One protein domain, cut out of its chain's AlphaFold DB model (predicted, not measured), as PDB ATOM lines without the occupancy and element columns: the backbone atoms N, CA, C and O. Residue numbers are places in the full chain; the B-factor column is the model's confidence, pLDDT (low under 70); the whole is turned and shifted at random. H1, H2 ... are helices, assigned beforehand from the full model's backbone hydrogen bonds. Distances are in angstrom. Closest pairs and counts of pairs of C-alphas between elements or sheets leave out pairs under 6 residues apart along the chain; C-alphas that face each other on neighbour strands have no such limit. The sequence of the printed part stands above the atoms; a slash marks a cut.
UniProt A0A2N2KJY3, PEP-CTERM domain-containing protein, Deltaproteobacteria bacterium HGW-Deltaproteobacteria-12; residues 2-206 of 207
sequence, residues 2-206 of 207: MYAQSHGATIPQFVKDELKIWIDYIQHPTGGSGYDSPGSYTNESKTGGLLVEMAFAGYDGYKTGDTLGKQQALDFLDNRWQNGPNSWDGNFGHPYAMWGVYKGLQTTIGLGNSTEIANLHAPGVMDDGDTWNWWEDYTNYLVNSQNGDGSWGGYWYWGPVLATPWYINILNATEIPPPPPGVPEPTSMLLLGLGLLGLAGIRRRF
ATOM      1  N   MET A   2     135.490 185.530 286.915       88.38
ATOM      2  CA  MET A   2     134.885 185.585 285.567       88.38
ATOM      3  C   MET A   2     134.945 184.255 284.796       88.38
ATOM      4  O   MET A   2     133.916 183.773 284.344       88.38
ATOM      5  N   TYR A   3     136.115 183.605 284.736       87.75
ATOM      6  CA  TYR A   3     136.256 182.299 284.072       87.75
ATOM      7  C   TYR A   3     135.363 181.206 284.682       87.75
ATOM      8  O   TYR A   3     134.824 180.361 283.979       87.75
ATOM      9  N   ALA A   4     135.171 181.207 286.003       87.00
ATOM     10  CA  ALA A   4     134.268 180.249 286.636       87.00
ATOM     11  C   ALA A   4     132.802 180.558 286.283       87.00
ATOM     12  O   ALA A   4     132.028 179.640 286.024       87.00
ATOM     13  N   GLN A   5     132.425 181.843 286.222       87.31
ATOM     14  CA  GLN A   5     131.085 182.261 285.794       87.31
ATOM     15  C   GLN A   5     130.789 181.881 284.347       87.31
ATOM     16  O   GLN A   5     129.673 181.450 284.059       87.31
ATOM     17  N   SER A   6     131.776 181.968 283.449       85.75
ATOM     18  CA  SER A   6     131.597 181.525 282.063       85.75
ATOM     19  C   SER A   6     131.337 180.019 281.938       85.75
ATOM     20  O   SER A   6     130.783 179.578 280.937       85.75
ATOM     21  N   HIS A   7     131.638 179.247 282.986       87.06
ATOM     22  CA  HIS A   7     131.372 177.811 283.092       87.06
ATOM     23  C   HIS A   7     130.235 177.479 284.079       87.06
ATOM     24  O   HIS A   7     130.129 176.349 284.553       87.06
ATOM     25  N   GLY A   8     129.371 178.452 284.391       86.06
ATOM     26  CA  GLY A   8     128.132 178.232 285.143       86.06
ATOM     27  C   GLY A   8     128.236 178.389 286.662       86.06
ATOM     28  O   GLY A   8     127.262 178.116 287.361       86.06
ATOM     29  N   ALA A   9     129.370 178.847 287.201       88.69
ATOM     30  CA  ALA A   9     129.443 179.180 288.621       88.69
ATOM     31  C   ALA A   9     128.620 180.442 288.937       88.69
ATOM     32  O   ALA A   9     128.792 181.490 288.311       88.69
ATOM     33  N   THR A  10     127.770 180.374 289.961       90.50
ATOM     34  CA  THR A  10     127.047 181.546 290.474       90.50
ATOM     35  C   THR A  10     127.932 182.328 291.437       90.50
ATOM     36  O   THR A  10     128.495 181.759 292.372       90.50
ATOM     37  N   ILE A  11     128.014 183.645 291.244       89.56
ATOM     38  CA  ILE A  11     128.662 184.559 292.187       89.56
ATOM     39  C   ILE A  11     127.570 185.369 292.883       89.56
ATOM     40  O   ILE A  11     126.773 186.003 292.189       89.56
ATOM     41  N   PRO A  12     127.518 185.371 294.224       92.62
ATOM     42  CA  PRO A  12     126.577 186.208 294.955       92.62
ATOM     43  C   PRO A  12     126.748 187.693 294.619       92.62
ATOM     44  O   PRO A  12     127.869 188.201 294.598       92.62
ATOM     45  N   GLN A  13     125.636 188.403 294.418       91.56
ATOM     46  CA  GLN A  13     125.654 189.809 294.001       91.56
ATOM     47  C   GLN A  13     126.406 190.721 294.984       91.56
ATOM     48  O   GLN A  13     127.139 191.604 294.544       91.56
ATOM     49  N   PHE A  14     126.336 190.441 296.294       95.31
ATOM     50  CA  PHE A  14     127.059 191.223 297.304       95.31
ATOM     51  C   PHE A  14     128.578 191.245 297.067       95.31
ATOM     52  O   PHE A  14     129.220 192.233 297.381       95.31
ATOM     53  N   VAL A  15     129.161 190.193 296.471       95.69
ATOM     54  CA  VAL A  15     130.598 190.162 296.148       95.69
ATOM     55  C   VAL A  15     130.933 191.238 295.120       95.69
ATOM     56  O   VAL A  15     131.952 191.912 295.240       95.69
ATOM     57  N   LYS A  16     130.070 191.416 294.113       93.94
ATOM     58  CA  LYS A  16     130.237 192.475 293.116       93.94
ATOM     59  C   LYS A  16     129.983 193.842 293.730       93.94
ATOM     60  O   LYS A  16     130.710 194.768 293.415       93.94
ATOM     61  N   ASP A  17     128.984 193.970 294.598       94.62
ATOM     62  CA  ASP A  17     128.652 195.254 295.220       94.62
ATOM     63  C   ASP A  17     129.752 195.745 296.175       94.62
ATOM     64  O   ASP A  17     130.141 196.904 296.091       94.62
ATOM     65  N   GLU A  18     130.327 194.866 296.999       96.44
ATOM     66  CA  GLU A  18     131.496 195.185 297.834       96.44
ATOM     67  C   GLU A  18     132.732 195.503 296.976       96.44
ATOM     68  O   GLU A  18     133.479 196.436 297.274       96.44
ATOM     69  N   LEU A  19     132.925 194.789 295.860       95.94
ATOM     70  CA  LEU A  19     134.017 195.090 294.933       95.94
ATOM     71  C   LEU A  19     133.877 196.482 294.298       95.94
ATOM     72  O   LEU A  19     134.888 197.145 294.102       95.94
ATOM     73  N   LYS A  20     132.660 196.972 294.023       94.75
ATOM     74  CA  LYS A  20     132.461 198.346 293.514       94.75
ATOM     75  C   LYS A  20     132.991 199.395 294.493       94.75
ATOM     76  O   LYS A  20     133.601 200.365 294.061       94.75
ATOM     77  N   ILE A  21     132.809 199.175 295.797       93.94
ATOM     78  CA  ILE A  21     133.328 200.069 296.843       93.94
ATOM     79  C   ILE A  21     134.860 200.094 296.801       93.94
ATOM     80  O   ILE A  21     135.465 201.158 296.925       93.94
ATOM     81  N   TRP A  22     135.485 198.930 296.603       95.56
ATOM     82  CA  TRP A  22     136.935 198.834 296.454       95.56
ATOM     83  C   TRP A  22     137.441 199.524 295.182       95.56
ATOM     84  O   TRP A  22     138.370 200.319 295.274       95.56
ATOM     85  N   ILE A  23     136.798 199.284 294.034       95.69
ATOM     86  CA  ILE A  23     137.112 199.931 292.748       95.69
ATOM     87  C   ILE A  23     137.098 201.458 292.897       95.69
ATOM     88  O   ILE A  23     138.063 202.119 292.515       95.69
ATOM     89  N   ASP A  24     136.046 202.010 293.513       93.31
ATOM     90  CA  ASP A  24     135.924 203.454 293.754       93.31
ATOM     91  C   ASP A  24     137.020 203.988 294.686       93.31
ATOM     92  O   ASP A  24     137.464 205.126 294.547       93.31
ATOM     93  N   TYR A  25     137.441 203.192 295.670       94.19
ATOM     94  CA  TYR A  25     138.463 203.597 296.630       94.19
ATOM     95  C   TYR A  25     139.881 203.547 296.050       94.19
ATOM     96  O   TYR A  25     140.690 204.427 296.340       94.19
ATOM     97  N   ILE A  26     140.210 202.505 295.284       95.56
ATOM     98  CA  ILE A  26     141.592 202.193 294.898       95.56
ATOM     99  C   ILE A  26     142.067 202.954 293.654       95.56
ATOM    100  O   ILE A  26     143.275 203.052 293.413       95.56
ATOM    101  N   GLN A  27     141.143 203.514 292.870       95.62
ATOM    102  CA  GLN A  27     141.494 204.293 291.691       95.62
ATOM    103  C   GLN A  27     142.110 205.646 292.087       95.62
ATOM    104  O   GLN A  27     141.551 206.437 292.843       95.62
ATOM    105  N   HIS A  28     143.303 205.915 291.571       94.62
ATOM    106  CA  HIS A  28     144.051 207.148 291.783       94.62
ATOM    107  C   HIS A  28     143.483 208.294 290.930       94.62
ATOM    108  O   HIS A  28     143.058 208.045 289.800       94.62
ATOM    109  N   PRO A  29     143.602 209.571 291.356       92.12
ATOM    110  CA  PRO A  29     143.214 210.732 290.547       92.12
ATOM    111  C   PRO A  29     143.845 210.836 289.151       92.12
ATOM    112  O   PRO A  29     143.346 211.568 288.305       92.12
ATOM    113  N   THR A  30     144.940 210.117 288.886       93.19
ATOM    114  CA  THR A  30     145.544 210.041 287.541       93.19
ATOM    115  C   THR A  30     144.882 209.003 286.633       93.19
ATOM    116  O   THR A  30     145.365 208.808 285.524       93.19
ATOM    117  N   GLY A  31     143.869 208.275 287.110       94.38
ATOM    118  CA  GLY A  31     143.171 207.206 286.393       94.38
ATOM    119  C   GLY A  31     143.692 205.791 286.666       94.38
ATOM    120  O   GLY A  31     142.924 204.835 286.585       94.38
ATOM    121  N   GLY A  32     144.963 205.647 287.047       95.94
ATOM    122  CA  GLY A  32     145.560 204.353 287.393       95.94
ATOM    123  C   GLY A  32     145.100 203.809 288.746       95.94
ATOM    124  O   GLY A  32     144.407 204.493 289.489       95.94
ATOM    125  N   SER A  33     145.522 202.599 289.106       96.75
ATOM    126  CA  SER A  33     145.198 201.977 290.404       96.75
ATOM    127  C   SER A  33     146.416 201.838 291.306       96.75
ATOM    128  O   SER A  33     147.496 201.472 290.838       96.75
ATOM    129  N   GLY A  34     146.226 202.074 292.605       95.88
ATOM    130  CA  GLY A  34     147.218 201.759 293.632       95.88
ATOM    131  C   GLY A  34     147.196 200.290 294.078       95.88
ATOM    132  O   GLY A  34     146.419 199.482 293.570       95.88
ATOM    133  N   TYR A  35     148.092 199.937 295.005       94.56
ATOM    134  CA  TYR A  35     148.269 198.589 295.554       94.56
ATOM    135  C   TYR A  35     147.276 198.281 296.683       94.56
ATOM    136  O   TYR A  35     146.505 197.333 296.596       94.56
ATOM    137  N   ASP A  36     147.310 199.086 297.744       95.31
ATOM    138  CA  ASP A  36     146.468 198.961 298.944       95.31
ATOM    139  C   ASP A  36     145.686 200.245 299.262       95.31
ATOM    140  O   ASP A  36     144.807 200.268 300.120       95.31
ATOM    141  N   SER A  37     146.022 201.324 298.567       95.81
ATOM    142  CA  SER A  37     145.430 202.648 298.670       95.81
ATOM    143  C   SER A  37     145.711 203.401 297.369       95.81
ATOM    144  O   SER A  37     146.696 203.083 296.692       95.81
ATOM    145  N   PRO A  38     144.893 204.398 296.989       93.56
ATOM    146  CA  PRO A  38     144.944 204.961 295.641       93.56
ATOM    147  C   PRO A  38     146.311 205.536 295.232       93.56
ATOM    148  O   PRO A  38     146.693 205.421 294.073       93.56
ATOM    149  N   GLY A  39     147.089 206.102 296.162       94.00
ATOM    150  CA  GLY A  39     148.427 206.654 295.881       94.00
ATOM    151  C   GLY A  39     149.601 205.679 296.046       94.00
ATOM    152  O   GLY A  39     150.754 206.068 295.871       94.00
ATOM    153  N   SER A  40     149.343 204.430 296.433       95.38
ATOM    154  CA  SER A  40     150.384 203.451 296.753       95.38
ATOM    155  C   SER A  40     150.817 202.700 295.497       95.38
ATOM    156  O   SER A  40     150.110 201.819 295.017       95.38
ATOM    157  N   TYR A  41     151.990 203.044 294.957       92.81
ATOM    158  CA  TYR A  41     152.587 202.391 293.783       92.81
ATOM    159  C   TYR A  41     151.666 202.346 292.550       92.81
ATOM    160  O   TYR A  41     151.508 201.286 291.943       92.81
ATOM    161  N   THR A  42     151.041 203.468 292.187       96.50
ATOM    162  CA  THR A  42     150.107 203.551 291.054       96.50
ATOM    163  C   THR A  42     150.794 203.240 289.722       96.50
ATOM    164  O   THR A  42     151.627 204.024 289.267       96.50
ATOM    165  N   ASN A  43     150.440 202.120 289.078       97.06
ATOM    166  CA  ASN A  43     151.132 201.667 287.865       97.06
ATOM    167  C   ASN A  43     150.290 200.802 286.916       97.06
ATOM    168  O   ASN A  43     149.118 200.516 287.167       97.06
ATOM    169  N   GLU A  44     150.898 200.405 285.801       98.19
ATOM    170  CA  GLU A  44     150.268 199.713 284.678       98.19
ATOM    171  C   GLU A  44     149.702 198.350 285.089       98.19
ATOM    172  O   GLU A  44     148.543 198.060 284.801       98.19
ATOM    173  N   SER A  45     150.461 197.548 285.847       96.88
ATOM    174  CA  SER A  45     150.009 196.221 286.301       96.88
ATOM    175  C   SER A  45     148.727 196.283 287.137       96.88
ATOM    176  O   SER A  45     147.805 195.492 286.938       96.88
ATOM    177  N   LYS A  46     148.648 197.262 288.044       97.50
ATOM    178  CA  LYS A  46     147.510 197.445 288.951       97.50
ATOM    179  C   LYS A  46     146.323 198.026 288.208       97.50
ATOM    180  O   LYS A  46     145.198 197.613 288.442       97.50
ATOM    181  N   THR A  47     146.582 198.933 287.272       98.25
ATOM    182  CA  THR A  47     145.542 199.511 286.415       98.25
ATOM    183  C   THR A  47     144.935 198.455 285.486       98.25
ATOM    184  O   THR A  47     143.718 198.401 285.341       98.25
ATOM    185  N   GLY A  48     145.741 197.537 284.942       98.06
ATOM    186  CA  GLY A  48     145.230 196.355 284.242       98.06
ATOM    187  C   GLY A  48     144.355 195.470 285.141       98.06
ATOM    188  O   GLY A  48     143.282 195.039 284.727       98.06
ATOM    189  N   GLY A  49     144.762 195.264 286.398       97.00
ATOM    190  CA  GLY A  49     143.951 194.575 287.411       97.00
ATOM    191  C   GLY A  49     142.613 195.268 287.703       97.00
ATOM    192  O   GLY A  49     141.577 194.606 287.689       97.00
ATOM    193  N   LEU A  50     142.621 196.593 287.873       97.62
ATOM    194  CA  LEU A  50     141.424 197.416 288.082       97.62
ATOM    195  C   LEU A  50     140.406 197.236 286.948       97.62
ATOM    196  O   LEU A  50     139.217 197.072 287.207       97.62
ATOM    197  N   LEU A  51     140.864 197.201 285.696       97.69
ATOM    198  CA  LEU A  51     139.998 196.961 284.538       97.69
ATOM    199  C   LEU A  51     139.331 195.574 284.575       97.69
ATOM    200  O   LEU A  51     138.141 195.452 284.278       97.69
ATOM    201  N   VAL A  52     140.055 194.536 285.013       96.75
ATOM    202  CA  VAL A  52     139.475 193.195 285.222       96.75
ATOM    203  C   VAL A  52     138.435 193.214 286.347       96.75
ATOM    204  O   VAL A  52     137.387 192.572 286.230       96.75
ATOM    205  N   GLU A  53     138.690 193.941 287.438       96.00
ATOM    206  CA  GLU A  53     137.737 194.106 288.541       96.00
ATOM    207  C   GLU A  53     136.452 194.803 288.074       96.00
ATOM    208  O   GLU A  53     135.356 194.297 288.335       96.00
ATOM    209  N   MET A  54     136.579 195.898 287.320       95.38
ATOM    210  CA  MET A  54     135.470 196.628 286.696       95.38
ATOM    211  C   MET A  54     134.643 195.726 285.771       95.38
ATOM    212  O   MET A  54     133.416 195.638 285.909       95.38
ATOM    213  N   ALA A  55     135.309 194.974 284.886       94.06
ATOM    214  CA  ALA A  55     134.658 194.032 283.977       94.06
ATOM    215  C   ALA A  55     133.904 192.927 284.739       94.06
ATOM    216  O   ALA A  55     132.756 192.603 284.422       94.06
ATOM    217  N   PHE A  56     134.505 192.370 285.791       93.94
ATOM    218  CA  PHE A  56     133.866 191.356 286.627       93.94
ATOM    219  C   PHE A  56     132.652 191.902 287.396       93.94
ATOM    220  O   PHE A  56     131.595 191.251 287.448       93.94
ATOM    221  N   ALA A  57     132.784 193.091 287.985       93.62
ATOM    222  CA  ALA A  57     131.720 193.758 288.725       93.62
ATOM    223  C   ALA A  57     130.568 194.219 287.816       93.62
ATOM    224  O   ALA A  57     129.457 194.421 288.314       93.62
ATOM    225  N   GLY A  58     130.808 194.345 286.504       91.44
ATOM    226  CA  GLY A  58     129.883 194.995 285.577       91.44
ATOM    227  C   GLY A  58     129.713 196.471 285.936       91.44
ATOM    228  O   GLY A  58     128.593 196.976 285.972       91.44
ATOM    229  N   TYR A  59     130.815 197.117 286.315       92.25
ATOM    230  CA  TYR A  59     130.836 198.462 286.863       92.25
ATOM    231  C   TYR A  59     132.002 199.232 286.268       92.25
ATOM    232  O   TYR A  59     133.153 198.915 286.541       92.25
ATOM    233  N   ASP A  60     131.690 200.260 285.487       90.56
ATOM    234  CA  ASP A  60     132.699 201.080 284.817       90.56
ATOM    235  C   ASP A  60     133.423 202.042 285.771       90.56
ATOM    236  O   ASP A  60     134.283 202.778 285.314       90.56
ATOM    237  N   GLY A  61     133.107 202.055 287.072       81.50
ATOM    238  CA  GLY A  61     133.615 203.066 287.999       81.50
ATOM    239  C   GLY A  61     132.970 204.421 287.727       81.50
ATOM    240  O   GLY A  61     133.087 204.948 286.630       81.50
ATOM    241  N   TYR A  62     132.235 204.960 288.696       74.62
ATOM    242  CA  TYR A  62     131.814 206.361 288.720       74.62
ATOM    243  C   TYR A  62     131.024 206.628 290.002       74.62
ATOM    244  O   TYR A  62     129.884 206.174 290.156       74.62
ATOM    245  N   LYS A  63     131.575 207.459 290.887       62.16
ATOM    246  CA  LYS A  63     130.786 208.114 291.930       62.16
ATOM    247  C   LYS A  63     130.298 209.457 291.394       62.16
ATOM    248  O   LYS A  63     131.076 210.221 290.833       62.16
ATOM    249  N   THR A  64     129.017 209.773 291.583       55.09
ATOM    250  CA  THR A  64     128.450 211.072 291.183       55.09
ATOM    251  C   THR A  64     129.315 212.230 291.689       55.09
ATOM    252  O   THR A  64     129.419 212.428 292.900       55.09
ATOM    253  N   GLY A  65     129.884 213.005 290.761       57.28
ATOM    254  CA  GLY A  65     130.729 214.166 291.061       57.28
ATOM    255  C   GLY A  65     132.239 213.912 291.002       57.28
ATOM    256  O   GLY A  65     132.988 214.852 291.254       57.28
ATOM    257  N   ASP A  66     132.675 212.699 290.661       59.66
ATOM    258  CA  ASP A  66     134.087 212.352 290.481       59.66
ATOM    259  C   ASP A  66     134.456 212.210 288.995       59.66
ATOM    260  O   ASP A  66     133.607 211.890 288.165       59.66
ATOM    261  N   THR A  67     135.719 212.443 288.637       63.47
ATOM    262  CA  THR A  67     136.217 212.301 287.252       63.47
ATOM    263  C   THR A  67     136.938 210.970 287.037       63.47
ATOM    264  O   THR A  67     137.882 210.921 286.255       63.47
ATOM    265  N   LEU A  68     136.559 209.918 287.765       81.75
ATOM    266  CA  LEU A  68     137.210 208.603 287.758       81.75
ATOM    267  C   LEU A  68     136.318 207.537 287.119       81.75
ATOM    268  O   LEU A  68     135.095 207.684 287.087       81.75
ATOM    269  N   GLY A  69     136.952 206.475 286.623       91.62
ATOM    270  CA  GLY A  69     136.285 205.357 285.972       91.62
ATOM    271  C   GLY A  69     137.150 204.650 284.931       91.62
ATOM    272  O   GLY A  69     138.356 204.879 284.803       91.62
ATOM    273  N   LYS A  70     136.505 203.770 284.174       95.06
ATOM    274  CA  LYS A  70     137.093 202.917 283.144       95.06
ATOM    275  C   LYS A  70     137.880 203.727 282.125       95.06
ATOM    276  O   LYS A  70     139.003 203.352 281.813       95.06
ATOM    277  N   GLN A  71     137.319 204.836 281.634       94.88
ATOM    278  CA  GLN A  71     137.990 205.638 280.610       94.88
ATOM    279  C   GLN A  71     139.315 206.197 281.126       94.88
ATOM    280  O   GLN A  71     140.328 206.084 280.459       94.88
ATOM    281  N   GLN A  72     139.354 206.703 282.354       95.31
ATOM    282  CA  GLN A  72     140.575 207.251 282.936       95.31
ATOM    283  C   GLN A  72     141.624 206.165 283.199       95.31
ATOM    284  O   GLN A  72     142.821 206.440 283.129       95.31
ATOM    285  N   ALA A  73     141.201 204.931 283.481       97.56
ATOM    286  CA  ALA A  73     142.114 203.794 283.551       97.56
ATOM    287  C   ALA A  73     142.696 203.440 282.170       97.56
ATOM    288  O   ALA A  73     143.894 203.169 282.074       97.56
ATOM    289  N   LEU A  74     141.886 203.491 281.106       98.06
ATOM    290  CA  LEU A  74     142.350 203.318 279.724       98.06
ATOM    291  C   LEU A  74     143.317 204.441 279.325       98.06
ATOM    292  O   LEU A  74     144.440 204.150 278.924       98.06
ATOM    293  N   ASP A  75     142.956 205.702 279.569       97.75
ATOM    294  CA  ASP A  75     143.805 206.867 279.309       97.75
ATOM    295  C   ASP A  75     145.129 206.781 280.093       97.75
ATOM    296  O   ASP A  75     146.195 207.157 279.600       97.75
ATOM    297  N   PHE A  76     145.106 206.276 281.334       97.88
ATOM    298  CA  PHE A  76     146.320 206.068 282.130       97.88
ATOM    299  C   PHE A  76     147.276 205.074 281.464       97.88
ATOM    300  O   PHE A  76     148.492 205.305 281.494       97.88
ATOM    301  N   LEU A  77     146.734 203.980 280.913       98.62
ATOM    302  CA  LEU A  77     147.495 202.954 280.206       98.62
ATOM    303  C   LEU A  77     147.985 203.455 278.849       98.62
ATOM    304  O   LEU A  77     149.150 203.232 278.540       98.62
ATOM    305  N   ASP A  78     147.167 204.181 278.088       98.19
ATOM    306  CA  ASP A  78     147.557 204.777 276.805       98.19
ATOM    307  C   ASP A  78     148.752 205.733 276.973       98.19
ATOM    308  O   ASP A  78     149.805 205.579 276.349       98.19
ATOM    309  N   ASN A  79     148.673 206.641 277.949       98.12
ATOM    310  CA  ASN A  79     149.756 207.580 278.258       98.12
ATOM    311  C   ASN A  79     151.063 206.903 278.710       98.12
ATOM    312  O   ASN A  79     152.124 207.526 278.693       98.12
ATOM    313  N   ARG A  80     150.998 205.643 279.150       97.62
ATOM    314  CA  ARG A  80     152.141 204.845 279.628       97.62
ATOM    315  C   ARG A  80     152.439 203.649 278.739       97.62
ATOM    316  O   ARG A  80     153.256 202.807 279.107       97.62
ATOM    317  N   TRP A  81     151.797 203.578 277.577       97.75
ATOM    318  CA  TRP A  81     151.808 202.382 276.755       97.75
ATOM    319  C   TRP A  81     153.233 201.960 276.423       97.75
ATOM    320  O   TRP A  81     153.603 200.818 276.668       97.75
ATOM    321  N   GLN A  82     154.064 202.915 276.006       96.25
ATOM    322  CA  GLN A  82     155.442 202.678 275.575       96.25
ATOM    323  C   GLN A  82     156.463 202.523 276.712       96.25
ATOM    324  O   GLN A  82     157.670 202.473 276.468       96.25
ATOM    325  N   ASN A  83     156.023 202.462 277.970       97.44
ATOM    326  CA  ASN A  83     156.949 202.331 279.085       97.44
ATOM    327  C   ASN A  83     157.663 200.974 279.054       97.44
ATOM    328  O   ASN A  83     157.031 199.915 279.063       97.44
ATOM    329  N   GLY A  84     158.995 201.017 279.100       96.56
ATOM    330  CA  GLY A  84     159.828 199.848 279.378       96.56
ATOM    331  C   GLY A  84     159.753 199.414 280.848       96.56
ATOM    332  O   GLY A  84     159.144 200.101 281.673       96.56
ATOM    333  N   PRO A  85     160.392 198.291 281.212       95.25
ATOM    334  CA  PRO A  85     160.313 197.757 282.562       95.25
ATOM    335  C   PRO A  85     161.156 198.596 283.535       95.25
ATOM    336  O   PRO A  85     162.334 198.862 283.281       95.25
ATOM    337  N   ASN A  86     160.577 198.979 284.673       94.12
ATOM    338  CA  ASN A  86     161.248 199.767 285.704       94.12
ATOM    339  C   ASN A  86     160.800 199.373 287.121       94.12
ATOM    340  O   ASN A  86     159.824 199.893 287.657       94.12
ATOM    341  N   SER A  87     161.572 198.508 287.779       91.44
ATOM    342  CA  SER A  87     161.301 198.005 289.128       91.44
ATOM    343  C   SER A  87     159.934 197.313 289.212       91.44
ATOM    344  O   SER A  87     159.793 196.195 288.727       91.44
ATOM    345  N   TRP A  88     158.939 197.949 289.826       89.25
ATOM    346  CA  TRP A  88     157.566 197.445 289.913       89.25
ATOM    347  C   TRP A  88     156.637 198.068 288.866       89.25
ATOM    348  O   TRP A  88     155.475 197.663 288.780       89.25
ATOM    349  N   ASP A  89     157.134 199.053 288.120       91.56
ATOM    350  CA  ASP A  89     156.416 199.844 287.127       91.56
ATOM    351  C   ASP A  89     156.853 199.464 285.708       91.56
ATOM    352  O   ASP A  89     157.881 198.810 285.490       91.56
ATOM    353  N   GLY A  90     156.080 199.917 284.728       95.06
ATOM    354  CA  GLY A  90     156.359 199.720 283.317       95.06
ATOM    355  C   GLY A  90     155.403 198.747 282.651       95.06
ATOM    356  O   GLY A  90     154.526 198.152 283.279       95.06
ATOM    357  N   ASN A  91     155.585 198.596 281.343       97.31
ATOM    358  CA  ASN A  91     154.699 197.816 280.502       97.31
ATOM    359  C   ASN A  91     155.490 196.819 279.653       97.31
ATOM    360  O   ASN A  91     155.680 195.673 280.056       97.31
ATOM    361  N   PHE A  92     156.006 197.249 278.504       97.50
ATOM    362  CA  PHE A  92     156.696 196.382 277.556       97.50
ATOM    363  C   PHE A  92     157.963 195.803 278.176       97.50
ATOM    364  O   PHE A  92     158.777 196.521 278.749       97.50
ATOM    365  N   GLY A  93     158.123 194.484 278.087       96.12
ATOM    366  CA  GLY A  93     159.242 193.768 278.698       96.12
ATOM    367  C   GLY A  93     159.092 193.505 280.194       96.12
ATOM    368  O   GLY A  93     159.944 192.817 280.751       96.12
ATOM    369  N   HIS A  94     158.023 193.984 280.840       97.19
ATOM    370  CA  HIS A  94     157.703 193.698 282.236       97.19
ATOM    371  C   HIS A  94     156.643 192.579 282.326       97.19
ATOM    372  O   HIS A  94     155.442 192.864 282.264       97.19
ATOM    373  N   PRO A  95     157.016 191.301 282.545       96.62
ATOM    374  CA  PRO A  95     156.113 190.181 282.268       96.62
ATOM    375  C   PRO A  95     154.814 190.193 283.071       96.62
ATOM    376  O   PRO A  95     153.735 189.930 282.545       96.62
ATOM    377  N   TYR A  96     154.917 190.563 284.346       95.06
ATOM    378  CA  TYR A  96     153.769 190.666 285.239       95.06
ATOM    379  C   TYR A  96     152.812 191.800 284.851       95.06
ATOM    380  O   TYR A  96     151.597 191.653 284.969       95.06
ATOM    381  N   ALA A  97     153.354 192.917 284.359       97.00
ATOM    382  CA  ALA A  97     152.555 194.084 284.014       97.00
ATOM    383  C   ALA A  97     151.875 193.876 282.664       97.00
ATOM    384  O   ALA A  97     150.659 194.033 282.594       97.00
ATOM    385  N   MET A  98     152.611 193.401 281.651       98.12
ATOM    386  CA  MET A  98     152.031 193.054 280.348       98.12
ATOM    387  C   MET A  98     150.873 192.073 280.494       98.12
ATOM    388  O   MET A  98     149.847 192.244 279.850       98.12
ATOM    389  N   TRP A  99     150.995 191.060 281.360       97.38
ATOM    390  CA  TRP A  99     149.902 190.116 281.583       97.38
ATOM    391  C   TRP A  99     148.668 190.768 282.219       97.38
ATOM    392  O   TRP A  99     147.545 190.533 281.767       97.38
ATOM    393  N   GLY A 100     148.868 191.590 283.255       97.12
ATOM    394  CA  GLY A 100     147.785 192.322 283.912       97.12
ATOM    395  C   GLY A 100     147.075 193.285 282.960       97.12
ATOM    396  O   GLY A 100     145.850 193.271 282.875       97.12
ATOM    397  N   VAL A 101     147.842 194.065 282.194       98.62
ATOM    398  CA  VAL A 101     147.328 195.002 281.187       98.62
ATOM    399  C   VAL A 101     146.626 194.258 280.053       98.62
ATOM    400  O   VAL A 101     145.492 194.599 279.734       98.62
ATOM    401  N   TYR A 102     147.228 193.192 279.512       98.56
ATOM    402  CA  TYR A 102     146.618 192.349 278.481       98.56
ATOM    403  C   TYR A 102     145.239 191.845 278.909       98.56
ATOM    404  O   TYR A 102     144.281 191.958 278.150       98.56
ATOM    405  N   LYS A 103     145.111 191.317 280.134       97.50
ATOM    406  CA  LYS A 103     143.813 190.844 280.630       97.50
ATOM    407  C   LYS A 103     142.842 191.980 280.911       97.50
ATOM    408  O   LYS A 103     141.675 191.826 280.567       97.50
ATOM    409  N   GLY A 104     143.303 193.105 281.452       97.75
ATOM    410  CA  GLY A 104     142.487 194.309 281.601       97.75
ATOM    411  C   GLY A 104     141.871 194.729 280.270       97.75
ATOM    412  O   GLY A 104     140.657 194.662 280.107       97.75
ATOM    413  N   LEU A 105     142.708 195.034 279.278       98.31
ATOM    414  CA  LEU A 105     142.263 195.461 277.950       98.31
ATOM    415  C   LEU A 105     141.408 194.395 277.250       98.31
ATOM    416  O   LEU A 105     140.323 194.711 276.766       98.31
ATOM    417  N   GLN A 106     141.813 193.121 277.269       97.12
ATOM    418  CA  GLN A 106     141.022 192.039 276.669       97.12
ATOM    419  C   GLN A 106     139.614 191.961 277.271       97.12
ATOM    420  O   GLN A 106     138.646 191.838 276.527       97.12
ATOM    421  N   THR A 107     139.478 192.057 278.597       94.50
ATOM    422  CA  THR A 107     138.160 191.977 279.250       94.50
ATOM    423  C   THR A 107     137.316 193.242 279.119       94.50
ATOM    424  O   THR A 107     136.099 193.165 279.284       94.50
ATOM    425  N   THR A 108     137.933 194.390 278.835       94.56
ATOM    426  CA  THR A 108     137.255 195.691 278.820       94.56
ATOM    427  C   THR A 108     136.922 196.174 277.413       94.56
ATOM    428  O   THR A 108     135.804 196.629 277.178       94.56
ATOM    429  N   ILE A 109     137.879 196.096 276.489       95.19
ATOM    430  CA  ILE A 109     137.782 196.673 275.140       95.19
ATOM    431  C   ILE A 109     137.904 195.612 274.038       95.19
ATOM    432  O   ILE A 109     137.531 195.872 272.898       95.19
ATOM    433  N   GLY A 110     138.353 194.397 274.377       95.06
ATOM    434  CA  GLY A 110     138.552 193.303 273.426       95.06
ATOM    435  C   GLY A 110     139.844 193.436 272.612       95.06
ATOM    436  O   GLY A 110     140.485 194.487 272.581       95.06
ATOM    437  N   LEU A 111     140.238 192.343 271.951       93.75
ATOM    438  CA  LEU A 111     141.502 192.274 271.201       93.75
ATOM    439  C   LEU A 111     141.503 193.136 269.930       93.75
ATOM    440  O   LEU A 111     142.544 193.656 269.558       93.75
ATOM    441  N   GLY A 112     140.344 193.320 269.290       91.12
ATOM    442  CA  GLY A 112     140.218 194.085 268.043       91.12
ATOM    443  C   GLY A 112     139.991 195.590 268.221       91.12
ATOM    444  O   GLY A 112     139.637 196.264 267.257       91.12
ATOM    445  N   ASN A 113     140.106 196.130 269.438       92.56
ATOM    446  CA  ASN A 113     139.939 197.566 269.653       92.56
ATOM    447  C   ASN A 113     141.168 198.338 269.161       92.56
ATOM    448  O   ASN A 113     142.272 198.092 269.631       92.56
ATOM    449  N   SER A 114     140.962 199.315 268.281       90.38
ATOM    450  CA  SER A 114     142.027 200.137 267.695       90.38
ATOM    451  C   SER A 114     141.962 201.617 268.099       90.38
ATOM    452  O   SER A 114     142.589 202.456 267.456       90.38
ATOM    453  N   THR A 115     141.168 201.968 269.118       91.38
ATOM    454  CA  THR A 115     140.844 203.373 269.428       91.38
ATOM    455  C   THR A 115     141.203 203.810 270.841       91.38
ATOM    456  O   THR A 115     141.491 204.984 271.035       91.38
ATOM    457  N   GLU A 116     141.156 202.909 271.822       95.12
ATOM    458  CA  GLU A 116     141.325 203.257 273.244       95.12
ATOM    459  C   GLU A 116     142.797 203.358 273.652       95.12
ATOM    460  O   GLU A 116     143.146 204.132 274.536       95.12
ATOM    461  N   ILE A 117     143.663 202.585 272.995       95.88
ATOM    462  CA  ILE A 117     145.115 202.661 273.141       95.88
ATOM    463  C   ILE A 117     145.681 203.026 271.768       95.88
ATOM    464  O   ILE A 117     145.714 202.197 270.859       95.88
ATOM    465  N   ALA A 118     146.083 204.281 271.613       92.94
ATOM    466  CA  ALA A 118     146.556 204.865 270.363       92.94
ATOM    467  C   ALA A 118     148.064 205.162 270.381       92.94
ATOM    468  O   ALA A 118     148.677 205.334 269.327       92.94
ATOM    469  N   ASN A 119     148.690 205.204 271.558       94.56
ATOM    470  CA  ASN A 119     150.105 205.521 271.745       94.56
ATOM    471  C   ASN A 119     151.047 204.333 271.433       94.56
ATOM    472  O   ASN A 119     151.952 204.032 272.209       94.56
ATOM    473  N   LEU A 120     150.839 203.636 270.314       93.38
ATOM    474  CA  LEU A 120     151.535 202.392 269.937       93.38
ATOM    475  C   LEU A 120     152.993 202.622 269.478       93.38
ATOM    476  O   LEU A 120     153.312 203.676 268.928       93.38
ATOM    477  N   HIS A 121     153.879 201.625 269.642       89.62
ATOM    478  CA  HIS A 121     155.268 201.706 269.145       89.62
ATOM    479  C   HIS A 121     155.365 201.603 267.626       89.62
ATOM    480  O   HIS A 121     156.253 202.196 267.007       89.62
ATOM    481  N   ALA A 122     154.484 200.811 267.027       71.50
ATOM    482  CA  ALA A 122     154.473 200.547 265.602       71.50
ATOM    483  C   ALA A 122     153.176 201.078 264.977       71.50
ATOM    484  O   ALA A 122     152.268 200.307 264.688       71.50
ATOM    485  N   PRO A 123     153.078 202.390 264.700       60.62
ATOM    486  CA  PRO A 123     151.927 202.968 264.002       60.62
ATOM    487  C   PRO A 123     151.955 202.676 262.483       60.62
ATOM    488  O   PRO A 123     151.538 203.502 261.673       60.62
ATOM    489  N   GLY A 124     152.533 201.540 262.078       58.06
ATOM    490  CA  GLY A 124     152.708 201.143 260.681       58.06
ATOM    491  C   GLY A 124     151.495 200.413 260.104       58.06
ATOM    492  O   GLY A 124     150.507 200.166 260.788       58.06
ATOM    493  N   VAL A 125     151.581 200.052 258.823       58.56
ATOM    494  CA  VAL A 125     150.579 199.218 258.142       58.56
ATOM    495  C   VAL A 125     150.849 197.747 258.488       58.56
ATOM    496  O   VAL A 125     151.977 197.280 258.319       58.56
ATOM    497  N   MET A 126     149.848 197.039 259.013       64.19
ATOM    498  CA  MET A 126     149.870 195.591 259.250       64.19
ATOM    499  C   MET A 126     149.255 194.905 258.033       64.19
ATOM    500  O   MET A 126     148.040 194.852 257.941       64.19
ATOM    501  N   ASP A 127     150.072 194.427 257.088       60.25
ATOM    502  CA  ASP A 127     149.608 193.918 255.782       60.25
ATOM    503  C   ASP A 127     148.644 194.884 255.033       60.25
ATOM    504  O   ASP A 127     148.243 195.937 255.525       60.25
ATOM    505  N   ASP A 128     148.328 194.618 253.764       55.81
ATOM    506  CA  ASP A 128     147.524 195.552 252.958       55.81
ATOM    507  C   ASP A 128     146.097 195.717 253.523       55.81
ATOM    508  O   ASP A 128     145.202 194.916 253.246       55.81
ATOM    509  N   GLY A 129     145.874 196.809 254.258       61.88
ATOM    510  CA  GLY A 129     144.553 197.278 254.682       61.88
ATOM    511  C   GLY A 129     144.284 197.285 256.187       61.88
ATOM    512  O   GLY A 129     143.222 197.783 256.559       61.88
ATOM    513  N   ASP A 130     145.208 196.808 257.029       67.56
ATOM    514  CA  ASP A 130     145.030 196.788 258.487       67.56
ATOM    515  C   ASP A 130     145.959 197.771 259.220       67.56
ATOM    516  O   ASP A 130     147.104 198.041 258.834       67.56
ATOM    517  N   THR A 131     145.430 198.348 260.295       74.62
ATOM    518  CA  THR A 131     146.157 199.238 261.209       74.62
ATOM    519  C   THR A 131     146.348 198.539 262.536       74.62
ATOM    520  O   THR A 131     145.387 197.984 263.065       74.62
ATOM    521  N   TRP A 132     147.551 198.645 263.092       83.12
ATOM    522  CA  TRP A 132     147.903 197.993 264.346       83.12
ATOM    523  C   TRP A 132     146.962 198.411 265.473       83.12
ATOM    524  O   TRP A 132     146.716 199.600 265.684       83.12
ATOM    525  N   ASN A 133     146.480 197.428 266.223       91.31
ATOM    526  CA  ASN A 133     145.858 197.629 267.520       91.31
ATOM    527  C   ASN A 133     146.850 197.370 268.667       91.31
ATOM    528  O   ASN A 133     148.009 196.991 268.481       91.31
ATOM    529  N   TRP A 134     146.382 197.585 269.896       95.25
ATOM    530  CA  TRP A 134     147.189 197.413 271.103       95.25
ATOM    531  C   TRP A 134     147.719 195.983 271.275       95.25
ATOM    532  O   TRP A 134     148.840 195.781 271.747       95.25
ATOM    533  N   TRP A 135     146.929 194.974 270.903       95.69
ATOM    534  CA  TRP A 135     147.333 193.580 271.046       95.69
ATOM    535  C   TRP A 135     148.415 193.234 270.025       95.69
ATOM    536  O   TRP A 135     149.411 192.601 270.376       95.69
ATOM    537  N   GLU A 136     148.282 193.723 268.798       93.38
ATOM    538  CA  GLU A 136     149.276 193.544 267.742       93.38
ATOM    539  C   GLU A 136     150.614 194.199 268.109       93.38
ATOM    540  O   GLU A 136     151.660 193.569 267.944       93.38
ATOM    541  N   ASP A 137     150.601 195.376 268.743       94.38
ATOM    542  CA  ASP A 137     151.821 196.023 269.248       94.38
ATOM    543  C   ASP A 137     152.536 195.167 270.314       94.38
ATOM    544  O   ASP A 137     153.754 194.959 270.256       94.38
ATOM    545  N   TYR A 138     151.780 194.562 271.240       96.31
ATOM    546  CA  TYR A 138     152.320 193.550 272.153       96.31
ATOM    547  C   TYR A 138     152.892 192.340 271.415       96.31
ATOM    548  O   TYR A 138     154.000 191.903 271.736       96.31
ATOM    549  N   THR A 139     152.168 191.778 270.443       94.75
ATOM    550  CA  THR A 139     152.621 190.571 269.734       94.75
ATOM    551  C   THR A 139     153.921 190.822 268.980       94.75
ATOM    552  O   THR A 139     154.851 190.024 269.089       94.75
ATOM    553  N   ASN A 140     154.042 191.966 268.309       93.00
ATOM    554  CA  ASN A 140     155.254 192.353 267.609       93.00
ATOM    555  C   ASN A 140     156.441 192.500 268.557       93.00
ATOM    556  O   ASN A 140     157.523 191.985 268.274       93.00
ATOM    557  N   TYR A 141     156.254 193.173 269.697       94.62
ATOM    558  CA  TYR A 141     157.312 193.266 270.697       94.62
ATOM    559  C   TYR A 141     157.758 191.880 271.171       94.62
ATOM    560  O   TYR A 141     158.956 191.607 271.257       94.62
ATOM    561  N   LEU A 142     156.808 190.988 271.462       96.69
ATOM    562  CA  LEU A 142     157.111 189.648 271.955       96.69
ATOM    563  C   LEU A 142     157.834 188.808 270.900       96.69
ATOM    564  O   LEU A 142     158.863 188.221 271.217       96.69
ATOM    565  N   VAL A 143     157.381 188.801 269.647       95.38
ATOM    566  CA  VAL A 143     158.065 188.076 268.562       95.38
ATOM    567  C   VAL A 143     159.493 188.595 268.368       95.38
ATOM    568  O   VAL A 143     160.428 187.802 268.306       95.38
ATOM    569  N   ASN A 144     159.689 189.916 268.362       94.44
ATOM    570  CA  ASN A 144     161.013 190.516 268.159       94.44
ATOM    571  C   ASN A 144     161.963 190.364 269.358       94.44
ATOM    572  O   ASN A 144     163.170 190.538 269.205       94.44
ATOM    573  N   SER A 145     161.440 190.062 270.548       95.38
ATOM    574  CA  SER A 145     162.228 189.893 271.779       95.38
ATOM    575  C   SER A 145     162.395 188.433 272.210       95.38
ATOM    576  O   SER A 145     162.977 188.173 273.266       95.38
ATOM    577  N   GLN A 146     161.896 187.477 271.419       97.62
ATOM    578  CA  GLN A 146     162.034 186.057 271.713       97.62
ATOM    579  C   GLN A 146     163.496 185.610 271.558       97.62
ATOM    580  O   GLN A 146     164.166 185.910 270.568       97.62
ATOM    581  N   ASN A 147     163.998 184.860 272.537       97.56
ATOM    582  CA  ASN A 147     165.312 184.234 272.464       97.56
ATOM    583  C   ASN A 147     165.314 183.099 271.426       97.56
ATOM    584  O   ASN A 147     164.283 182.490 271.138       97.56
ATOM    585  N   GLY A 148     166.496 182.721 270.931       97.50
ATOM    586  CA  GLY A 148     166.633 181.618 269.968       97.50
ATOM    587  C   GLY A 148     166.197 180.237 270.486       97.50
ATOM    588  O   GLY A 148     166.018 179.321 269.691       97.50
ATOM    589  N   ASP A 149     166.015 180.078 271.800       96.31
ATOM    590  CA  ASP A 149     165.492 178.860 272.435       96.31
ATOM    591  C   ASP A 149     163.961 178.875 272.624       96.31
ATOM    592  O   ASP A 149     163.398 177.952 273.212       96.31
ATOM    593  N   GLY A 150     163.284 179.918 272.133       96.19
ATOM    594  CA  GLY A 150     161.839 180.099 272.239       96.19
ATOM    595  C   GLY A 150     161.364 180.723 273.556       96.19
ATOM    596  O   GLY A 150     160.166 180.965 273.706       96.19
ATOM    597  N   SER A 151     162.266 180.996 274.503       97.38
ATOM    598  CA  SER A 151     161.945 181.671 275.764       97.38
ATOM    599  C   SER A 151     161.984 183.197 275.635       97.38
ATOM    600  O   SER A 151     162.403 183.752 274.622       97.38
ATOM    601  N   TRP A 152     161.606 183.887 276.709       97.88
ATOM    602  CA  TRP A 152     161.895 185.309 276.897       97.88
ATOM    603  C   TRP A 152     162.689 185.506 278.173       97.88
ATOM    604  O   TRP A 152     162.380 184.876 279.179       97.88
ATOM    605  N   GLY A 153     163.669 186.414 278.168       95.25
ATOM    606  CA  GLY A 153     164.533 186.653 279.334       95.25
ATOM    607  C   GLY A 153     163.786 187.104 280.597       95.25
ATOM    608  O   GLY A 153     164.236 186.832 281.710       95.25
ATOM    609  N   GLY A 154     162.622 187.736 280.434       94.38
ATOM    610  CA  GLY A 154     161.836 188.273 281.539       94.38
ATOM    611  C   GLY A 154     162.433 189.550 282.136       94.38
ATOM    612  O   GLY A 154     163.216 190.241 281.488       94.38
ATOM    613  N   TYR A 155     162.049 189.873 283.371       95.94
ATOM    614  CA  TYR A 155     162.529 191.064 284.073       95.94
ATOM    615  C   TYR A 155     162.619 190.835 285.581       95.94
ATOM    616  O   TYR A 155     161.655 190.393 286.198       95.94
ATOM    617  N   TRP A 156     163.758 191.181 286.183       92.56
ATOM    618  CA  TRP A 156     163.985 191.150 287.632       92.56
ATOM    619  C   TRP A 156     163.551 189.833 288.312       92.56
ATOM    620  O   TRP A 156     164.185 188.803 288.096       92.56
ATOM    621  N   TYR A 157     162.498 189.853 289.139       88.62
ATOM    622  CA  TYR A 157     161.950 188.664 289.808       88.62
ATOM    623  C   TYR A 157     161.144 187.753 288.870       88.62
ATOM    624  O   TYR A 157     160.925 186.581 289.175       88.62
ATOM    625  N   TRP A 158     160.716 188.265 287.718       92.38
ATOM    626  CA  TRP A 158     159.951 187.551 286.698       92.38
ATOM    627  C   TRP A 158     160.877 187.042 285.601       92.38
ATOM    628  O   TRP A 158     160.795 187.470 284.454       92.38
ATOM    629  N   GLY A 159     161.788 186.145 285.976       93.44
ATOM    630  CA  GLY A 159     162.721 185.511 285.046       93.44
ATOM    631  C   GLY A 159     162.030 184.647 283.975       93.44
ATOM    632  O   GLY A 159     160.800 184.539 283.940       93.44
ATOM    633  N   PRO A 160     162.809 183.957 283.128       93.44
ATOM    634  CA  PRO A 160     162.303 183.324 281.910       93.44
ATOM    635  C   PRO A 160     161.220 182.266 282.144       93.44
ATOM    636  O   PRO A 160     160.304 182.125 281.334       93.44
ATOM    637  N   VAL A 161     161.272 181.567 283.282       94.25
ATOM    638  CA  VAL A 161     160.284 180.546 283.676       94.25
ATOM    639  C   VAL A 161     158.900 181.146 283.951       94.25
ATOM    640  O   VAL A 161     157.900 180.468 283.738       94.25
ATOM    641  N   LEU A 162     158.821 182.404 284.398       92.81
ATOM    642  CA  LEU A 162     157.554 183.117 284.602       92.81
ATOM    643  C   LEU A 162     157.161 183.940 283.373       92.81
ATOM    644  O   LEU A 162     155.989 183.981 283.012       92.81
ATOM    645  N   ALA A 163     158.134 184.561 282.706       96.88
ATOM    646  CA  ALA A 163     157.874 185.399 281.544       96.88
ATOM    647  C   ALA A 163     157.300 184.607 280.366       96.88
ATOM    648  O   ALA A 163     156.269 184.980 279.811       96.88
ATOM    649  N   THR A 164     157.924 183.474 280.036       97.44
ATOM    650  CA  THR A 164     157.530 182.635 278.896       97.44
ATOM    651  C   THR A 164     156.056 182.205 278.945       97.44
ATOM    652  O   THR A 164     155.348 182.453 277.970       97.44
ATOM    653  N   PRO A 165     155.529 181.615 280.039       95.69
ATOM    654  CA  PRO A 165     154.122 181.219 280.082       95.69
ATOM    655  C   PRO A 165     153.146 182.404 280.057       95.69
ATOM    656  O   PRO A 165     152.025 182.239 279.584       95.69
ATOM    657  N   TRP A 166     153.513 183.597 280.528       96.06
ATOM    658  CA  TRP A 166     152.643 184.767 280.366       96.06
ATOM    659  C   TRP A 166     152.639 185.271 278.927       96.06
ATOM    660  O   TRP A 166     151.573 185.434 278.339       96.06
ATOM    661  N   TYR A 167     153.813 185.441 278.331       97.94
ATOM    662  CA  TYR A 167     153.948 185.953 276.971       97.94
ATOM    663  C   TYR A 167     153.359 185.016 275.920       97.94
ATOM    664  O   TYR A 167     152.676 185.485 275.011       97.94
ATOM    665  N   ILE A 168     153.498 183.697 276.080       97.38
ATOM    666  CA  ILE A 168     152.873 182.749 275.151       97.38
ATOM    667  C   ILE A 168     151.342 182.829 275.193       97.38
ATOM    668  O   ILE A 168     150.687 182.655 274.172       97.38
ATOM    669  N   ASN A 169     150.748 183.148 276.348       97.12
ATOM    670  CA  ASN A 169     149.300 183.328 276.465       97.12
ATOM    671  C   ASN A 169     148.807 184.648 275.847       97.12
ATOM    672  O   ASN A 169     147.642 184.717 275.450       97.12
ATOM    673  N   ILE A 170     149.662 185.673 275.768       97.88
ATOM    674  CA  ILE A 170     149.385 186.914 275.027       97.88
ATOM    675  C   ILE A 170     149.440 186.630 273.521       97.88
ATOM    676  O   ILE A 170     148.510 186.979 272.799       97.88
ATOM    677  N   LEU A 171     150.484 185.934 273.059       97.44
ATOM    678  CA  LEU A 171     150.634 185.534 271.653       97.44
ATOM    679  C   LEU A 171     149.510 184.605 271.180       97.44
ATOM    680  O   LEU A 171     149.020 184.747 270.067       97.44
ATOM    681  N   ASN A 172     149.053 183.695 272.041       97.06
ATOM    682  CA  ASN A 172     147.936 182.792 271.750       97.06
ATOM    683  C   ASN A 172     146.557 183.471 271.804       97.06
ATOM    684  O   ASN A 172     145.553 182.760 271.766       97.06
ATOM    685  N   ALA A 173     146.487 184.801 271.953       96.12
ATOM    686  CA  ALA A 173     145.231 185.545 272.032       96.12
ATOM    687  C   ALA A 173     144.275 184.977 273.099       96.12
ATOM    688  O   ALA A 173     143.072 184.873 272.889       96.12
ATOM    689  N   THR A 174     144.793 184.522 274.249       95.44
ATOM    690  CA  THR A 174     143.928 183.875 275.247       95.44
ATOM    691  C   THR A 174     142.902 184.852 275.812       95.44
ATOM    692  O   THR A 174     143.255 185.907 276.346       95.44
ATOM    693  N   GLU A 175     141.635 184.460 275.816       94.31
ATOM    694  CA  GLU A 175     140.536 185.306 276.278       94.31
ATOM    695  C   GLU A 175     139.866 184.735 277.525       94.31
ATOM    696  O   GLU A 175     139.717 183.521 277.682       94.31
ATOM    697  N   ILE A 176     139.458 185.615 278.440       90.81
ATOM    698  CA  ILE A 176     138.436 185.260 279.423       90.81
ATOM    699  C   ILE A 176     137.092 185.405 278.700       90.81
ATOM    700  O   ILE A 176     136.787 186.512 278.252       90.81
ATOM    701  N   PRO A 177     136.283 184.334 278.575       84.88
ATOM    702  CA  PRO A 177     135.005 184.434 277.887       84.88
ATOM    703  C   PRO A 177     134.080 185.405 278.631       84.88
ATOM    704  O   PRO A 177     134.099 185.416 279.872       84.88
ATOM    705  N   PRO A 178     133.232 186.169 277.921       72.25
ATOM    706  CA  PRO A 178     132.213 186.973 278.577       72.25
ATOM    707  C   PRO A 178     131.277 186.067 279.397       72.25
ATOM    708  O   PRO A 178     131.085 184.892 279.053       72.25
ATOM    709  N   PRO A 179     130.676 186.574 280.490       63.69
ATOM    710  CA  PRO A 179     129.660 185.822 281.210       63.69
ATOM    711  C   PRO A 179     128.512 185.459 280.252       63.69
ATOM    712  O   PRO A 179     128.136 186.300 279.429       63.69
ATOM    713  N   PRO A 180     127.926 184.250 280.343       60.72
ATOM    714  CA  PRO A 180     126.747 183.914 279.557       60.72
ATOM    715  C   PRO A 180     125.640 184.955 279.805       60.72
ATOM    716  O   PRO A 180     125.508 185.430 280.941       60.72
ATOM    717  N   PRO A 181     124.853 185.322 278.771       54.75
ATOM    718  CA  PRO A 181     123.746 186.255 278.926       54.75
ATOM    719  C   PRO A 181     122.873 185.796 280.090       54.75
ATOM    720  O   PRO A 181     122.574 184.604 280.188       54.75
ATOM    721  N   GLY A 182     122.547 186.735 280.983       54.81
ATOM    722  CA  GLY A 182     121.999 186.459 282.307       54.81
ATOM    723  C   GLY A 182     120.999 185.311 282.294       54.81
ATOM    724  O   GLY A 182     119.944 185.407 281.670       54.81
ATOM    725  N   VAL A 183     121.332 184.225 282.997       46.03
ATOM    726  CA  VAL A 183     120.313 183.269 283.424       46.03
ATOM    727  C   VAL A 183     119.278 184.117 284.162       46.03
ATOM    728  O   VAL A 183     119.673 184.790 285.119       46.03
ATOM    729  N   PRO A 184     118.009 184.172 283.710       43.78
ATOM    730  CA  PRO A 184     116.986 184.942 284.397       43.78
ATOM    731  C   PRO A 184     117.045 184.565 285.869       43.78
ATOM    732  O   PRO A 184     117.055 183.367 286.174       43.78
ATOM    733  N   GLU A 185     117.151 185.554 286.764       51.88
ATOM    734  CA  GLU A 185     117.090 185.250 288.189       51.88
ATOM    735  C   GLU A 185     115.871 184.357 288.409       51.88
ATOM    736  O   GLU A 185     114.780 184.696 287.929       51.88
ATOM    737  N   PRO A 186     116.044 183.173 289.021       49.69
ATOM    738  CA  PRO A 186     114.975 182.205 289.059       49.69
ATOM    739  C   PRO A 186     113.772 182.875 289.717       49.69
ATOM    740  O   PRO A 186     113.869 183.413 290.823       49.69
ATOM    741  N   THR A 187     112.631 182.832 289.026       55.50
ATOM    742  CA  THR A 187     111.321 183.378 289.425       55.50
ATOM    743  C   THR A 187     110.935 183.010 290.870       55.50
ATOM    744  O   THR A 187     110.075 183.642 291.478       55.50
ATOM    745  N   SER A 188     111.617 182.022 291.452       53.91
ATOM    746  CA  SER A 188     111.740 181.701 292.873       53.91
ATOM    747  C   SER A 188     111.926 182.906 293.809       53.91
ATOM    748  O   SER A 188     111.293 182.924 294.859       53.91
ATOM    749  N   MET A 189     112.734 183.920 293.465       55.84
ATOM    750  CA  MET A 189     112.921 185.121 294.309       55.84
ATOM    751  C   MET A 189     111.658 186.000 294.337       55.84
ATOM    752  O   MET A 189     111.258 186.496 295.392       55.84
ATOM    753  N   LEU A 190     110.959 186.106 293.201       52.97
ATOM    754  CA  LEU A 190     109.655 186.769 293.103       52.97
ATOM    755  C   LEU A 190     108.577 185.995 293.886       52.97
ATOM    756  O   LEU A 190     107.766 186.590 294.591       52.97
ATOM    757  N   LEU A 191     108.599 184.659 293.810       55.22
ATOM    758  CA  LEU A 191     107.715 183.762 294.564       55.22
ATOM    759  C   LEU A 191     107.956 183.830 296.078       55.22
ATOM    760  O   LEU A 191     106.991 183.809 296.840       55.22
ATOM    761  N   LEU A 192     109.208 183.967 296.524       56.97
ATOM    762  CA  LEU A 192     109.539 184.157 297.937       56.97
ATOM    763  C   LEU A 192     109.017 185.512 298.446       56.97
ATOM    764  O   LEU A 192     108.393 185.577 299.506       56.97
ATOM    765  N   GLY A 193     109.199 186.580 297.658       58.62
ATOM    766  CA  GLY A 193     108.683 187.917 297.969       58.62
ATOM    767  C   GLY A 193     107.152 187.971 298.033       58.62
ATOM    768  O   GLY A 193     106.584 188.500 298.989       58.62
ATOM    769  N   LEU A 194     106.467 187.354 297.065       63.25
ATOM    770  CA  LEU A 194     105.003 187.242 297.060       63.25
ATOM    771  C   LEU A 194     104.485 186.332 298.184       63.25
ATOM    772  O   LEU A 194     103.473 186.650 298.810       63.25
ATOM    773  N   GLY A 195     105.187 185.240 298.494       64.50
ATOM    774  CA  GLY A 195     104.844 184.332 299.592       64.50
ATOM    775  C   GLY A 195     104.915 185.005 300.966       64.50
ATOM    776  O   GLY A 195     104.011 184.839 301.789       64.50
ATOM    777  N   LEU A 196     105.937 185.833 301.198       65.00
ATOM    778  CA  LEU A 196     106.095 186.606 302.435       65.00
ATOM    779  C   LEU A 196     105.023 187.700 302.585       65.00
ATOM    780  O   LEU A 196     104.479 187.885 303.678       65.00
ATOM    781  N   LEU A 197     104.653 188.377 301.493       64.81
ATOM    782  CA  LEU A 197     103.546 189.343 301.483       64.81
ATOM    783  C   LEU A 197     102.183 188.668 301.714       64.81
ATOM    784  O   LEU A 197     101.358 189.182 302.473       64.81
ATOM    785  N   GLY A 198     101.962 187.487 301.128       64.62
ATOM    786  CA  GLY A 198     100.757 186.681 301.341       64.62
ATOM    787  C   GLY A 198     100.573 186.259 302.804       64.62
ATOM    788  O   GLY A 198      99.486 186.412 303.364       64.62
ATOM    789  N   LEU A 199     101.647 185.816 303.465       62.53
ATOM    790  CA  LEU A 199     101.636 185.446 304.888       62.53
ATOM    791  C   LEU A 199     101.340 186.641 305.812       62.53
ATOM    792  O   LEU A 199     100.593 186.503 306.787       62.53
ATOM    793  N   ALA A 200     101.861 187.830 305.496       62.06
ATOM    794  CA  ALA A 200     101.562 189.054 306.241       62.06
ATOM    795  C   ALA A 200     100.091 189.494 306.090       62.06
ATOM    796  O   ALA A 200      99.479 189.960 307.057       62.06
ATOM    797  N   GLY A 201      99.505 189.302 304.902       63.25
ATOM    798  CA  GLY A 201      98.091 189.573 304.632       63.25
ATOM    799  C   GLY A 201      97.142 188.646 305.396       63.25
ATOM    800  O   GLY A 201      96.165 189.110 305.985       63.25
ATOM    801  N   ILE A 202      97.458 187.347 305.464       65.88
ATOM    802  CA  ILE A 202      96.658 186.354 306.200       65.88
ATOM    803  C   ILE A 202      96.683 186.646 307.707       65.88
ATOM    804  O   ILE A 202      95.636 186.644 308.354       65.88
ATOM    805  N   ARG A 203      97.845 187.002 308.271       57.41
ATOM    806  CA  ARG A 203      97.982 187.314 309.706       57.41
ATOM    807  C   ARG A 203      97.157 188.528 310.158       57.41
ATOM    808  O   ARG A 203      96.782 188.596 311.324       57.41
ATOM    809  N   ARG A 204      96.858 189.479 309.264       58.78
ATOM    810  CA  ARG A 204      96.015 190.651 309.571       58.78
ATOM    811  C   ARG A 204      94.513 190.360 309.570       58.78
ATOM    812  O   ARG A 204      93.783 191.143 310.156       58.78
ATOM    813  N   ARG A 205      94.049 189.271 308.947       57.50
ATOM    814  CA  ARG A 205      92.619 188.901 308.912       57.50
ATOM    815  C   ARG A 205      92.142 188.089 310.121       57.50
ATOM    816  O   ARG A 205      90.942 187.913 310.272       57.50
ATOM    817  N   PHE A 206      93.059 187.598 310.956       56.38
ATOM    818  CA  PHE A 206      92.756 186.772 312.135       56.38
ATOM    819  C   PHE A 206      93.007 187.496 313.474       56.38
ATOM    820  O   PHE A 206      93.243 186.850 314.494       56.38
TER     821      PHE A 206
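Overview. This is residues 2 to 206 of the 207 residues of the protein "PEP-CTERM domain-containing protein" of Deltaproteobacteria bacterium HGW-Deltaproteobacteria-12 (UniProt A0A2N2KJY3). The longest helix, H8, sits at the end of a tail: residues 184 to 206 stick out from a compact helical body that has long loops, and this tail makes much of the length. In the body H3 and H5 run side by side as the core, with H2 and H4 packed on H3, H7 on H5, and part of H6 on H7. The printed part has 205 residues with eight named helices, H1 to H8 in order, and no named strand; the class is all helix, though under half of the residues, 98, are in named elements. The whole is loose, with a radius of gyration of the C-alphas of 21.5 A and spans of 84 by 37 by 34 A.

Along the chain. Find C-alpha 188 at (111.740, 181.701, 292.873); from there H8, residues 188 to 205, runs 26.0 A to C-alpha 205 at (92.619, 188.901, 308.912). In the body, look for H3 at residues 44 to 57, 19.9 A long, starting at C-alpha 44 at (150.268, 199.713, 284.678). H5, residues 95 to 108, is also 19.9 A, and H2, residues 13 to 26, is 20.2 A. H6 is residues 134 to 145, 16.8 A; H7 is residues 160 to 171, 15.7 A; H4 is residues 70 to 78, 12.4 A; H1 is residues 2 to 6, 6.3 A.

Arrangement. Start at the hub, H3, which touches three helices. It touches H5 where the C-alphas of Gly 48 and Val 101 are closest, 3.9 A, the same way at a shallow tilt of 32 degrees, only just short of steep. H2 and H3 form a helical hairpin at 30 degrees, closest at C-alphas 16 and 57, 4.8 A. H3 and H4 form another at 25 degrees, with C-alphas 44 and 77 at 6.2 A. H5 touches H7 at C-alphas 95 and 163, 5.1 A. Residues 138 to 142 of H6 touch residues 167 to 171 of H7, a helical hairpin at a steep tilt of 43 degrees, closest at C-alphas 139 and 171, 5.7 A. H1 is close to H3 but not clearly touching: C-alphas 2 and 56 are 6.0 A apart. H8 touches no helix. Every O i to N i+4 pair is within hydrogen-bond range in H1, H3, H4, H5 and H6; the counts are 9 of 10 in H2, 5 of 8 in H7 and 13 of 14 in H8.

Size, cuts and confidence. The C-alphas of Gly 148 and Phe 206, the two farthest apart, are 85.2 A apart. Without residues 184 to 206, which stand free, the body spans 49 by 37 by 36 A. The printed part has no cut; the link H1 to H2 is short and the other six are long, that from H5 to H6 with 25 residues. Look for pLDDT under 70 at residues 63 to 67, 123 to 130 and 179 to 206.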